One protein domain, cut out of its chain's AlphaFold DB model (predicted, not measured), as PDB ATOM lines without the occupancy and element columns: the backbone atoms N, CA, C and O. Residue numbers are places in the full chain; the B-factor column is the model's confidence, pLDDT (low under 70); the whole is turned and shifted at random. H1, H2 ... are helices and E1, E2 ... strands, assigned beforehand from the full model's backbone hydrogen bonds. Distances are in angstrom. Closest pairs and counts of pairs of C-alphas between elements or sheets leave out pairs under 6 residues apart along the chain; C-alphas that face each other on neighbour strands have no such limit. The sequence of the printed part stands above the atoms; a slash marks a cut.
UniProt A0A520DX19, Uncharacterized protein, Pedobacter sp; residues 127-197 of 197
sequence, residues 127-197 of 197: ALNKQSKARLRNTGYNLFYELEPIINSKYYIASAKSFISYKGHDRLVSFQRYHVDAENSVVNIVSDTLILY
ATOM      1  N   ALA A 127     226.223 192.600 300.652       96.25
ATOM      2  CA  ALA A 127     226.977 193.824 300.928       96.25
ATOM      3  C   ALA A 127     228.497 193.583 300.997       96.25
ATOM      4  O   ALA A 127     229.269 194.363 300.440       96.25
ATOM      5  N   LEU A 128     228.922 192.469 301.606       95.38
ATOM      6  CA  LEU A 128     230.334 192.082 301.678       95.38
ATOM      7  C   LEU A 128     230.926 191.793 300.293       95.38
ATOM      8  O   LEU A 128     232.003 192.291 299.982       95.38
ATOM      9  N   ASN A 129     230.203 191.087 299.418       96.31
ATOM     10  CA  ASN A 129     230.663 190.829 298.050       96.31
ATOM     11  C   ASN A 129     230.739 192.122 297.228       96.31
ATOM     12  O   ASN A 129     231.710 192.329 296.501       96.31
ATOM     13  N   LYS A 130     229.777 193.045 297.389       97.06
ATOM     14  CA  LYS A 130     229.839 194.385 296.776       97.06
ATOM     15  C   LYS A 130     231.072 195.159 297.247       97.06
ATOM     16  O   LYS A 130     231.766 195.763 296.429       97.06
ATOM     17  N   GLN A 131     231.384 195.101 298.543       95.69
ATOM     18  CA  GLN A 131     232.587 195.714 299.100       95.69
ATOM     19  C   GLN A 131     233.865 195.071 298.540       95.69
ATOM     20  O   GLN A 131     234.771 195.792 298.120       95.69
ATOM     21  N   SER A 132     233.935 193.738 298.484       95.31
ATOM     22  CA  SER A 132     235.059 193.003 297.893       95.31
ATOM     23  C   SER A 132     235.259 193.385 296.422       95.31
ATOM     24  O   SER A 132     236.368 193.745 296.031       95.31
ATOM     25  N   LYS A 133     234.188 193.434 295.615       96.19
ATOM     26  CA  LYS A 133     234.241 193.898 294.216       96.19
ATOM     27  C   LYS A 133     234.754 195.335 294.097       96.19
ATOM     28  O   LYS A 133     235.597 195.614 293.247       96.19
ATOM     29  N   ALA A 134     234.295 196.242 294.962       95.94
ATOM     30  CA  ALA A 134     234.764 197.627 294.966       95.94
ATOM     31  C   ALA A 134     236.271 197.728 295.265       95.94
ATOM     32  O   ALA A 134     236.967 198.505 294.612       95.94
ATOM     33  N   ARG A 135     236.789 196.909 296.193       93.56
ATOM     34  CA  ARG A 135     238.230 196.826 296.497       93.56
ATOM     35  C   ARG A 135     239.044 196.288 295.317       93.56
ATOM     36  O   ARG A 135     240.149 196.764 295.079       93.56
ATOM     37  N   LEU A 136     238.499 195.329 294.569       95.25
ATOM     38  CA  LEU A 136     239.189 194.680 293.449       95.25
ATOM     39  C   LEU A 136     239.210 195.521 292.162       95.25
ATOM     40  O   LEU A 136     240.082 195.305 291.321       95.25
ATOM     41  N   ARG A 137     238.328 196.522 292.020       93.75
ATOM     42  CA  ARG A 137     238.142 197.316 290.786       93.75
ATOM     43  C   ARG A 137     239.434 197.878 290.180       93.75
ATOM     44  O   ARG A 137     239.555 197.929 288.961       93.75
ATOM     45  N   ASN A 138     240.393 198.279 291.014       91.50
ATOM     46  CA  ASN A 138     241.651 198.893 290.568       91.50
ATOM     47  C   ASN A 138     242.829 197.906 290.514       91.50
ATOM     48  O   ASN A 138     243.956 198.312 290.260       91.50
ATOM     49  N   THR A 139     242.584 196.625 290.789       92.69
ATOM     50  CA  THR A 139     243.632 195.594 290.863       92.69
ATOM     51  C   THR A 139     243.768 194.778 289.578       92.69
ATOM     52  O   THR A 139     244.746 194.059 289.421       92.69
ATOM     53  N   GLY A 140     242.793 194.868 288.666       92.88
ATOM     54  CA  GLY A 140     242.703 194.003 287.484       92.88
ATOM     55  C   GLY A 140     242.131 192.608 287.770       92.88
ATOM     56  O   GLY A 140     241.850 191.867 286.832       92.88
ATOM     57  N   TYR A 141     241.907 192.257 289.038       95.00
ATOM     58  CA  TYR A 141     241.256 191.010 289.430       95.00
ATOM     59  C   TYR A 141     239.743 191.175 289.575       95.00
ATOM     60  O   TYR A 141     239.231 192.258 289.859       95.00
ATOM     61  N   ASN A 142     239.024 190.065 289.418       95.38
ATOM     62  CA  ASN A 142     237.574 189.998 289.571       95.38
ATOM     63  C   ASN A 142     237.201 189.062 290.717       95.38
ATOM     64  O   ASN A 142     237.878 188.058 290.955       95.38
ATOM     65  N   LEU A 143     236.107 189.375 291.408       96.00
ATOM     66  CA  LEU A 143     235.482 188.426 292.321       96.00
ATOM     67  C   LEU A 143     234.774 187.351 291.491       96.00
ATOM     68  O   LEU A 143     234.014 187.685 290.583       96.00
ATOM     69  N   PHE A 144     235.007 186.091 291.821       95.62
ATOM     70  CA  PHE A 144     234.290 184.946 291.274       95.62
ATOM     71  C   PHE A 144     233.794 184.056 292.410       95.62
ATOM     72  O   PHE A 144     234.201 184.219 293.565       95.62
ATOM     73  N   TYR A 145     232.902 183.130 292.087       95.88
ATOM     74  CA  TYR A 145     232.344 182.193 293.048       95.88
ATOM     75  C   TYR A 145     232.748 180.774 292.675       95.88
ATOM     76  O   TYR A 145     232.902 180.464 291.500       95.88
ATOM     77  N   GLU A 146     232.948 179.949 293.691       95.38
ATOM     78  CA  GLU A 146     233.101 178.504 293.554       95.38
ATOM     79  C   GLU A 146     232.053 177.840 294.438       95.38
ATOM     80  O   GLU A 146     231.917 178.207 295.615       95.38
ATOM     81  N   LEU A 147     231.312 176.891 293.868       96.12
ATOM     82  CA  LEU A 147     230.245 176.174 294.552       96.12
ATOM     83  C   LEU A 147     230.659 174.743 294.901       96.12
ATOM     84  O   LEU A 147     231.032 173.938 294.053       96.12
ATOM     85  N   GLU A 148     230.520 174.400 296.177       95.06
ATOM     86  CA  GLU A 148     230.678 173.046 296.698       95.06
ATOM     87  C   GLU A 148     229.279 172.514 297.084       95.06
ATOM     88  O   GLU A 148     228.690 172.982 298.067       95.06
ATOM     89  N   PRO A 149     228.694 171.562 296.333       94.38
ATOM     90  CA  PRO A 149     227.365 171.036 296.632       94.38
ATOM     91  C   PRO A 149     227.403 170.150 297.884       94.38
ATOM     92  O   PRO A 149     228.282 169.298 298.035       94.38
ATOM     93  N   ILE A 150     226.408 170.281 298.764       92.25
ATOM     94  CA  ILE A 150     226.240 169.349 299.884       92.25
ATOM     95  C   ILE A 150     225.518 168.097 299.366       92.25
ATOM     96  O   ILE A 150     224.462 168.184 298.738       92.25
ATOM     97  N   ILE A 151     226.100 166.919 299.609       88.12
ATOM     98  CA  ILE A 151     225.555 165.635 299.137       88.12
ATOM     99  C   ILE A 151     224.119 165.445 299.651       88.12
ATOM    100  O   ILE A 151     223.846 165.661 300.830       88.12
ATOM    101  N   ASN A 152     223.222 164.992 298.765       85.56
ATOM    102  CA  ASN A 152     221.806 164.710 299.053       85.56
ATOM    103  C   ASN A 152     221.041 165.903 299.645       85.56
ATOM    104  O   ASN A 152     220.159 165.742 300.484       85.56
ATOM    105  N   SER A 153     221.404 167.109 299.220       88.69
ATOM    106  CA  SER A 153     220.888 168.351 299.767       88.69
ATOM    107  C   SER A 153     220.760 169.408 298.668       88.69
ATOM    108  O   SER A 153     221.460 169.370 297.658       88.69
ATOM    109  N   LYS A 154     219.852 170.363 298.886       87.50
ATOM    110  CA  LYS A 154     219.685 171.576 298.068       87.50
ATOM    111  C   LYS A 154     220.633 172.716 298.457       87.50
ATOM    112  O   LYS A 154     220.587 173.797 297.875       87.50
ATOM    113  N   TYR A 155     221.428 172.493 299.499       94.44
ATOM    114  CA  TYR A 155     222.341 173.476 300.047       94.44
ATOM    115  C   TYR A 155     223.713 173.405 299.377       94.44
ATOM    116  O   TYR A 155     224.204 172.328 299.025       94.44
ATOM    117  N   TYR A 156     224.353 174.564 299.275       97.06
ATOM    118  CA  TYR A 156     225.701 174.722 298.741       97.06
ATOM    119  C   TYR A 156     226.578 175.444 299.750       97.06
ATOM    120  O   TYR A 156     226.114 176.325 300.479       97.06
ATOM    121  N   ILE A 157     227.867 175.121 299.736       96.69
ATOM    122  CA  ILE A 157     228.886 176.011 300.268       96.69
ATOM    123  C   ILE A 157     229.431 176.838 299.111       96.69
ATOM    124  O   ILE A 157     230.049 176.303 298.199       96.69
ATOM    125  N   ALA A 158     229.198 178.144 299.147       97.12
ATOM    126  CA  ALA A 158     229.718 179.062 298.143       97.12
ATOM    127  C   ALA A 158     230.921 179.820 298.701       97.12
ATOM    128  O   ALA A 158     230.850 180.382 299.795       97.12
ATOM    129  N   SER A 159     232.011 179.876 297.944       96.75
ATOM    130  CA  SER A 159     233.191 180.669 298.286       96.75
ATOM    131  C   SER A 159     233.316 181.857 297.341       96.75
ATOM    132  O   SER A 159     233.478 181.670 296.141       96.75
ATOM    133  N   ALA A 160     233.295 183.078 297.877       97.06
ATOM    134  CA  ALA A 160     233.648 184.280 297.129       97.06
ATOM    135  C   ALA A 160     235.173 184.405 297.085       97.06
ATOM    136  O   ALA A 160     235.818 184.583 298.127       97.06
ATOM    137  N   LYS A 161     235.753 184.265 295.894       96.50
ATOM    138  CA  LYS A 161     237.197 184.171 295.675       96.50
ATOM    139  C   LYS A 161     237.702 185.224 294.697       96.50
ATOM    140  O   LYS A 161     236.964 185.745 293.867       96.50
ATOM    141  N   SER A 162     238.982 185.555 294.807       96.62
ATOM    142  CA  SER A 162     239.704 186.312 293.786       96.62
ATOM    143  C   SER A 162     241.192 186.011 293.866       96.62
ATOM    144  O   SER A 162     241.663 185.391 294.819       96.62
ATOM    145  N   PHE A 163     241.932 186.495 292.881       95.19
ATOM    146  CA  PHE A 163     243.374 186.613 292.995       95.19
ATOM    147  C   PHE A 163     243.725 187.962 293.629       95.19
ATOM    148  O   PHE A 163     243.032 188.956 293.425       95.19
ATOM    149  N   ILE A 164     244.792 187.990 294.420       93.81
ATOM    150  CA  ILE A 164     245.412 189.222 294.910       93.81
ATOM    151  C   ILE A 164     246.922 189.142 294.705       93.81
ATOM    152  O   ILE A 164     247.505 188.062 294.803       93.81
ATOM    153  N   SER A 165     247.565 190.287 294.475       93.50
ATOM    154  CA  SER A 165     249.025 190.365 294.467       93.50
ATOM    155  C   SER A 165     249.540 190.502 295.899       93.50
ATOM    156  O   SER A 165     249.206 191.454 296.606       93.50
ATOM    157  N   TYR A 166     250.359 189.553 296.343       91.12
ATOM    158  CA  TYR A 166     251.012 189.576 297.646       91.12
ATOM    159  C   TYR A 166     252.498 189.269 297.484       91.12
ATOM    160  O   TYR A 166     252.881 188.208 296.995       91.12
ATOM    161  N   LYS A 167     253.348 190.219 297.899       93.19
ATOM    162  CA  LYS A 167     254.813 190.146 297.739       93.19
ATOM    163  C   LYS A 167     255.247 189.858 296.290       93.19
ATOM    164  O   LYS A 167     256.158 189.072 296.063       93.19
ATOM    165  N   GLY A 168     254.574 190.479 295.319       94.06
ATOM    166  CA  GLY A 168     254.883 190.318 293.895       94.06
ATOM    167  C   GLY A 168     254.399 189.006 293.273       94.06
ATOM    168  O   GLY A 168     254.757 188.715 292.136       94.06
ATOM    169  N   HIS A 169     253.590 188.219 293.988       94.50
ATOM    170  CA  HIS A 169     253.013 186.985 293.468       94.50
ATOM    171  C   HIS A 169     251.499 186.973 293.600       94.50
ATOM    172  O   HIS A 169     250.951 187.368 294.630       94.50
ATOM    173  N   ASP A 170     250.843 186.418 292.592       94.44
ATOM    174  CA  ASP A 170     249.407 186.202 292.622       94.44
ATOM    175  C   ASP A 170     249.082 185.057 293.587       94.44
ATOM    176  O   ASP A 170     249.751 184.013 293.631       94.44
ATOM    177  N   ARG A 171     248.067 185.282 294.418       95.00
ATOM    178  CA  ARG A 171     247.557 184.326 295.400       95.00
ATOM    179  C   ARG A 171     246.051 184.250 295.289       95.00
ATOM    180  O   ARG A 171     245.387 185.283 295.231       95.00
ATOM    181  N   LEU A 172     245.526 183.029 295.281       94.69
ATOM    182  CA  LEU A 172     244.094 182.800 295.370       94.69
ATOM    183  C   LEU A 172     243.655 183.010 296.821       94.69
ATOM    184  O   LEU A 172     244.198 182.395 297.739       94.69
ATOM    185  N   VAL A 173     242.655 183.859 297.021       93.69
ATOM    186  CA  VAL A 173     242.051 184.103 298.329       93.69
ATOM    187  C   VAL A 173     240.557 183.853 298.304       93.69
ATOM    188  O   VAL A 173     239.894 184.128 297.304       93.69
ATOM    189  N   SER A 174     240.016 183.373 299.424       93.81
ATOM    190  CA  SER A 174     238.580 183.414 299.705       93.81
ATOM    191  C   SER A 174     238.296 184.538 300.692       93.81
ATOM    192  O   SER A 174     238.864 184.567 301.779       93.81
ATOM    193  N   PHE A 175     237.440 185.475 300.288       93.38
ATOM    194  CA  PHE A 175     237.014 186.603 301.113       93.38
ATOM    195  C   PHE A 175     235.874 186.219 302.054       93.38
ATOM    196  O   PHE A 175     235.840 186.656 303.200       93.38
ATOM    197  N   GLN A 176     234.921 185.441 301.544       94.56
ATOM    198  CA  GLN A 176     233.746 184.997 302.278       94.56
ATOM    199  C   GLN A 176     233.392 183.563 301.877       94.56
ATOM    200  O   GLN A 176     233.550 183.176 300.715       94.56
ATOM    201  N   ARG A 177     232.862 182.798 302.832       96.25
ATOM    202  CA  ARG A 177     232.192 181.514 302.606       96.25
ATOM    203  C   ARG A 177     230.755 181.605 303.094       96.25
ATOM    204  O   ARG A 177     230.492 182.154 304.163       96.25
ATOM    205  N   TYR A 178     229.843 181.024 302.332       97.06
ATOM    206  CA  TYR A 178     228.409 181.074 302.568       97.06
ATOM    207  C   TYR A 178     227.801 179.678 302.566       97.06
ATOM    208  O   TYR A 178     228.237 178.820 301.806       97.06
ATOM    209  N   HIS A 179     226.755 179.488 303.360       97.00
ATOM    210  CA  HIS A 179     225.795 178.410 303.206       97.00
ATOM    211  C   HIS A 179     224.600 178.966 302.434       97.00
ATOM    212  O   HIS A 179     223.971 179.933 302.874       97.00
ATOM    213  N   VAL A 180     224.314 178.385 301.276       97.50
ATOM    214  CA  VAL A 180     223.296 178.874 300.345       97.50
ATOM    215  C   VAL A 180     222.169 177.855 300.241       97.50
ATOM    216  O   VAL A 180     222.415 176.706 299.891       97.50
ATOM    217  N   ASP A 181     220.939 178.279 300.529       95.38
ATOM    218  CA  ASP A 181     219.702 177.574 300.178       95.38
ATOM    219  C   ASP A 181     219.239 178.089 298.816       95.38
ATOM    220  O   ASP A 181     218.666 179.177 298.721       95.38
ATOM    221  N   ALA A 182     219.529 177.334 297.758       90.62
ATOM    222  CA  ALA A 182     219.225 177.772 296.400       90.62
ATOM    223  C   ALA A 182     217.711 177.889 296.152       90.62
ATOM    224  O   ALA A 182     217.270 178.816 295.484       90.62
ATOM    225  N   GLU A 183     216.909 176.994 296.734       90.19
ATOM    226  CA  GLU A 183     215.455 176.955 296.534       90.19
ATOM    227  C   GLU A 183     214.763 178.157 297.182       90.19
ATOM    228  O   GLU A 183     213.914 178.801 296.573       90.19
ATOM    229  N   ASN A 184     215.167 178.492 298.409       94.31
ATOM    230  CA  ASN A 184     214.584 179.607 299.155       94.31
ATOM    231  C   ASN A 184     215.311 180.939 298.923       94.31
ATOM    232  O   ASN A 184     214.935 181.951 299.511       94.31
ATOM    233  N   SER A 185     216.370 180.948 298.106       92.25
ATOM    234  CA  SER A 185     217.234 182.113 297.889       92.25
ATOM    235  C   SER A 185     217.815 182.710 299.182       92.25
ATOM    236  O   SER A 185     218.002 183.923 299.294       92.25
ATOM    237  N   VAL A 186     218.111 181.864 300.174       94.75
ATOM    238  CA  VAL A 186     218.659 182.291 301.472       94.75
ATOM    239  C   VAL A 186     220.168 182.087 301.492       94.75
ATOM    240  O   VAL A 186     220.669 181.024 301.134       94.75
ATOM    241  N   VAL A 187     220.900 183.094 301.964       95.00
ATOM    242  CA  VAL A 187     222.361 183.064 302.090       95.00
ATOM    243  C   VAL A 187     222.751 183.395 303.523       95.00
ATOM    244  O   VAL A 187     222.409 184.458 304.031       95.00
ATOM    245  N   ASN A 188     223.502 182.495 304.154       94.62
ATOM    246  CA  ASN A 188     224.060 182.691 305.489       94.62
ATOM    247  C   ASN A 188     225.584 182.687 305.410       94.62
ATOM    248  O   ASN A 188     226.169 181.829 304.755       94.62
ATOM    249  N   ILE A 189     226.241 183.629 306.080       92.75
ATOM    250  CA  ILE A 189     227.705 183.659 306.146       92.75
ATOM    251  C   ILE A 189     228.180 182.524 307.060       92.75
ATOM    252  O   ILE A 189     227.694 182.371 308.176       92.75
ATOM    253  N   VAL A 190     229.137 181.737 306.573       89.94
ATOM    254  CA  VAL A 190     229.830 180.680 307.327       89.94
ATOM    255  C   VAL A 190     231.171 181.191 307.842       89.94
ATOM    256  O   VAL A 190     231.579 180.857 308.949       89.94
ATOM    257  N   SER A 191     231.865 181.999 307.039       84.88
ATOM    258  CA  SER A 191     233.113 182.662 307.416       84.88
ATOM    259  C   SER A 191     233.298 183.934 306.595       84.88
ATOM    260  O   SER A 191     232.999 183.954 305.401       84.88
ATOM    261  N   ASP A 192     233.814 184.979 307.228       81.81
ATOM    262  CA  ASP A 192     234.224 186.247 306.619       81.81
ATOM    263  C   ASP A 192     235.734 186.508 306.774       81.81
ATOM    264  O   ASP A 192     236.233 187.592 306.464       81.81
ATOM    265  N   THR A 193     236.472 185.504 307.252       78.12
ATOM    266  CA  THR A 193     237.923 185.574 307.407       78.12
ATOM    267  C   THR A 193     238.602 185.290 306.074       78.12
ATOM    268  O   THR A 193     238.291 184.302 305.408       78.12
ATOM    269  N   LEU A 194     239.573 186.131 305.710       77.75
ATOM    270  CA  LEU A 194     240.390 185.936 304.517       77.75
ATOM    271  C   LEU A 194     241.201 184.636 304.635       77.75
ATOM    272  O   LEU A 194     242.067 184.520 305.502       77.75
ATOM    273  N   ILE A 195     240.956 183.685 303.733       79.12
ATOM    274  CA  ILE A 195     241.721 182.433 303.636       79.12
ATOM    275  C   ILE A 195     242.644 182.518 302.419       79.12
ATOM    276  O   ILE A 195     242.177 182.742 301.302       79.12
ATOM    277  N   LEU A 196     243.946 182.337 302.645       74.50
ATOM    278  CA  LEU A 196     244.978 182.226 301.609       74.50
ATOM    279  C   LEU A 196     245.178 180.748 301.252       74.50
ATOM    280  O   LEU A 196     245.381 179.937 302.157       74.50
ATOM    281  N   TYR A 197     245.127 180.425 299.958       72.69
ATOM    282  CA  TYR A 197     245.449 179.098 299.420       72.69
ATOM    283  C   TYR A 197     246.873 179.043 298.857       72.69
ATOM    284  O   TYR A 197     247.359 180.082 298.343       72.69
TER     285      TYR A 197
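AT A GLANCE: This is residues 127 to 197 of the 197 residues of an uncharacterized protein of Pedobacter sp (UniProt A0A520DX19). Picture one strongly twisted sheet of four strands with a single helix, H1, covering part of one face and no named element over the other. Two long inner strands, E2 and E3, form a hairpin along the longest axis, with the shorter E1 and E4 at the edges. The 71 printed residues hold one named helix and four named strands, in the order H1, E1, E2, E3, E4, and the class is mixed, helices and strands. The sheet's order is E1, E2, E3, E4, antiparallel throughout. The whole is only just compact, close to loose, with a radius of gyration of the C-alphas of 13.2 A, and elongated, spanning 42 by 23 by 18 A.

IN THESE COORDINATES: Find C-alpha 127 at (226.977, 193.824, 300.928); from there H1 runs through residues 127 to 136, 14.3 A long. E1 follows at residues 144 to 149, 16.4 A long. Look next for C-alpha 155 at (222.341, 173.476, 300.047), where E2 begins; it takes residues 155 to 166 and measures 33.0 A. E3, residues 169 to 181, is the longest strand at 35.3 A. E4, residues 186 to 191, is 15.6 A long and ends at C-alpha 191 (233.113, 182.662, 307.416).

HOW THE PARTS SIT: The strands form a meander, each the antiparallel neighbour of the one before, and each successive pair is a hairpin. Between E2 and E3, at 161 degrees, look at N 158 and O 178, 2.9 A apart, and N 166 and O 169, 2.8 A, both within hydrogen-bond range. E1 and E2 stand at 145 degrees, with N 148 and O 157 within range at 2.8 A. E3 and E4 stand at 136 degrees, with N 181 and O 186 within range at 2.8 A. E1 and E4, the edge strands, are apart. H1 is on the sheet at a height of 9.3 A over the sheet, over E2 and E3. It runs along the strands, at 23 degrees to E2 on the local plane. Its closest C-alphas to E3 are those of Ser 132 and Phe 175, 7.4 A apart. In H1 every O i to N i+4 pair is within hydrogen-bond range. Past E4, residues 195 to 196 make a short antiparallel pairing with residues 173 to 174 of E3.

THE WHOLE: The two C-alphas farthest apart are those of Asn 152 and Gly 168, 42.1 A. The printed part has no cut and ends at residue 197, the chain's last. The links between successive strands are tight, and the link from H1 to E1 is short. Mean pLDDT of the printed part is 92.7, and no printed residue is under 70.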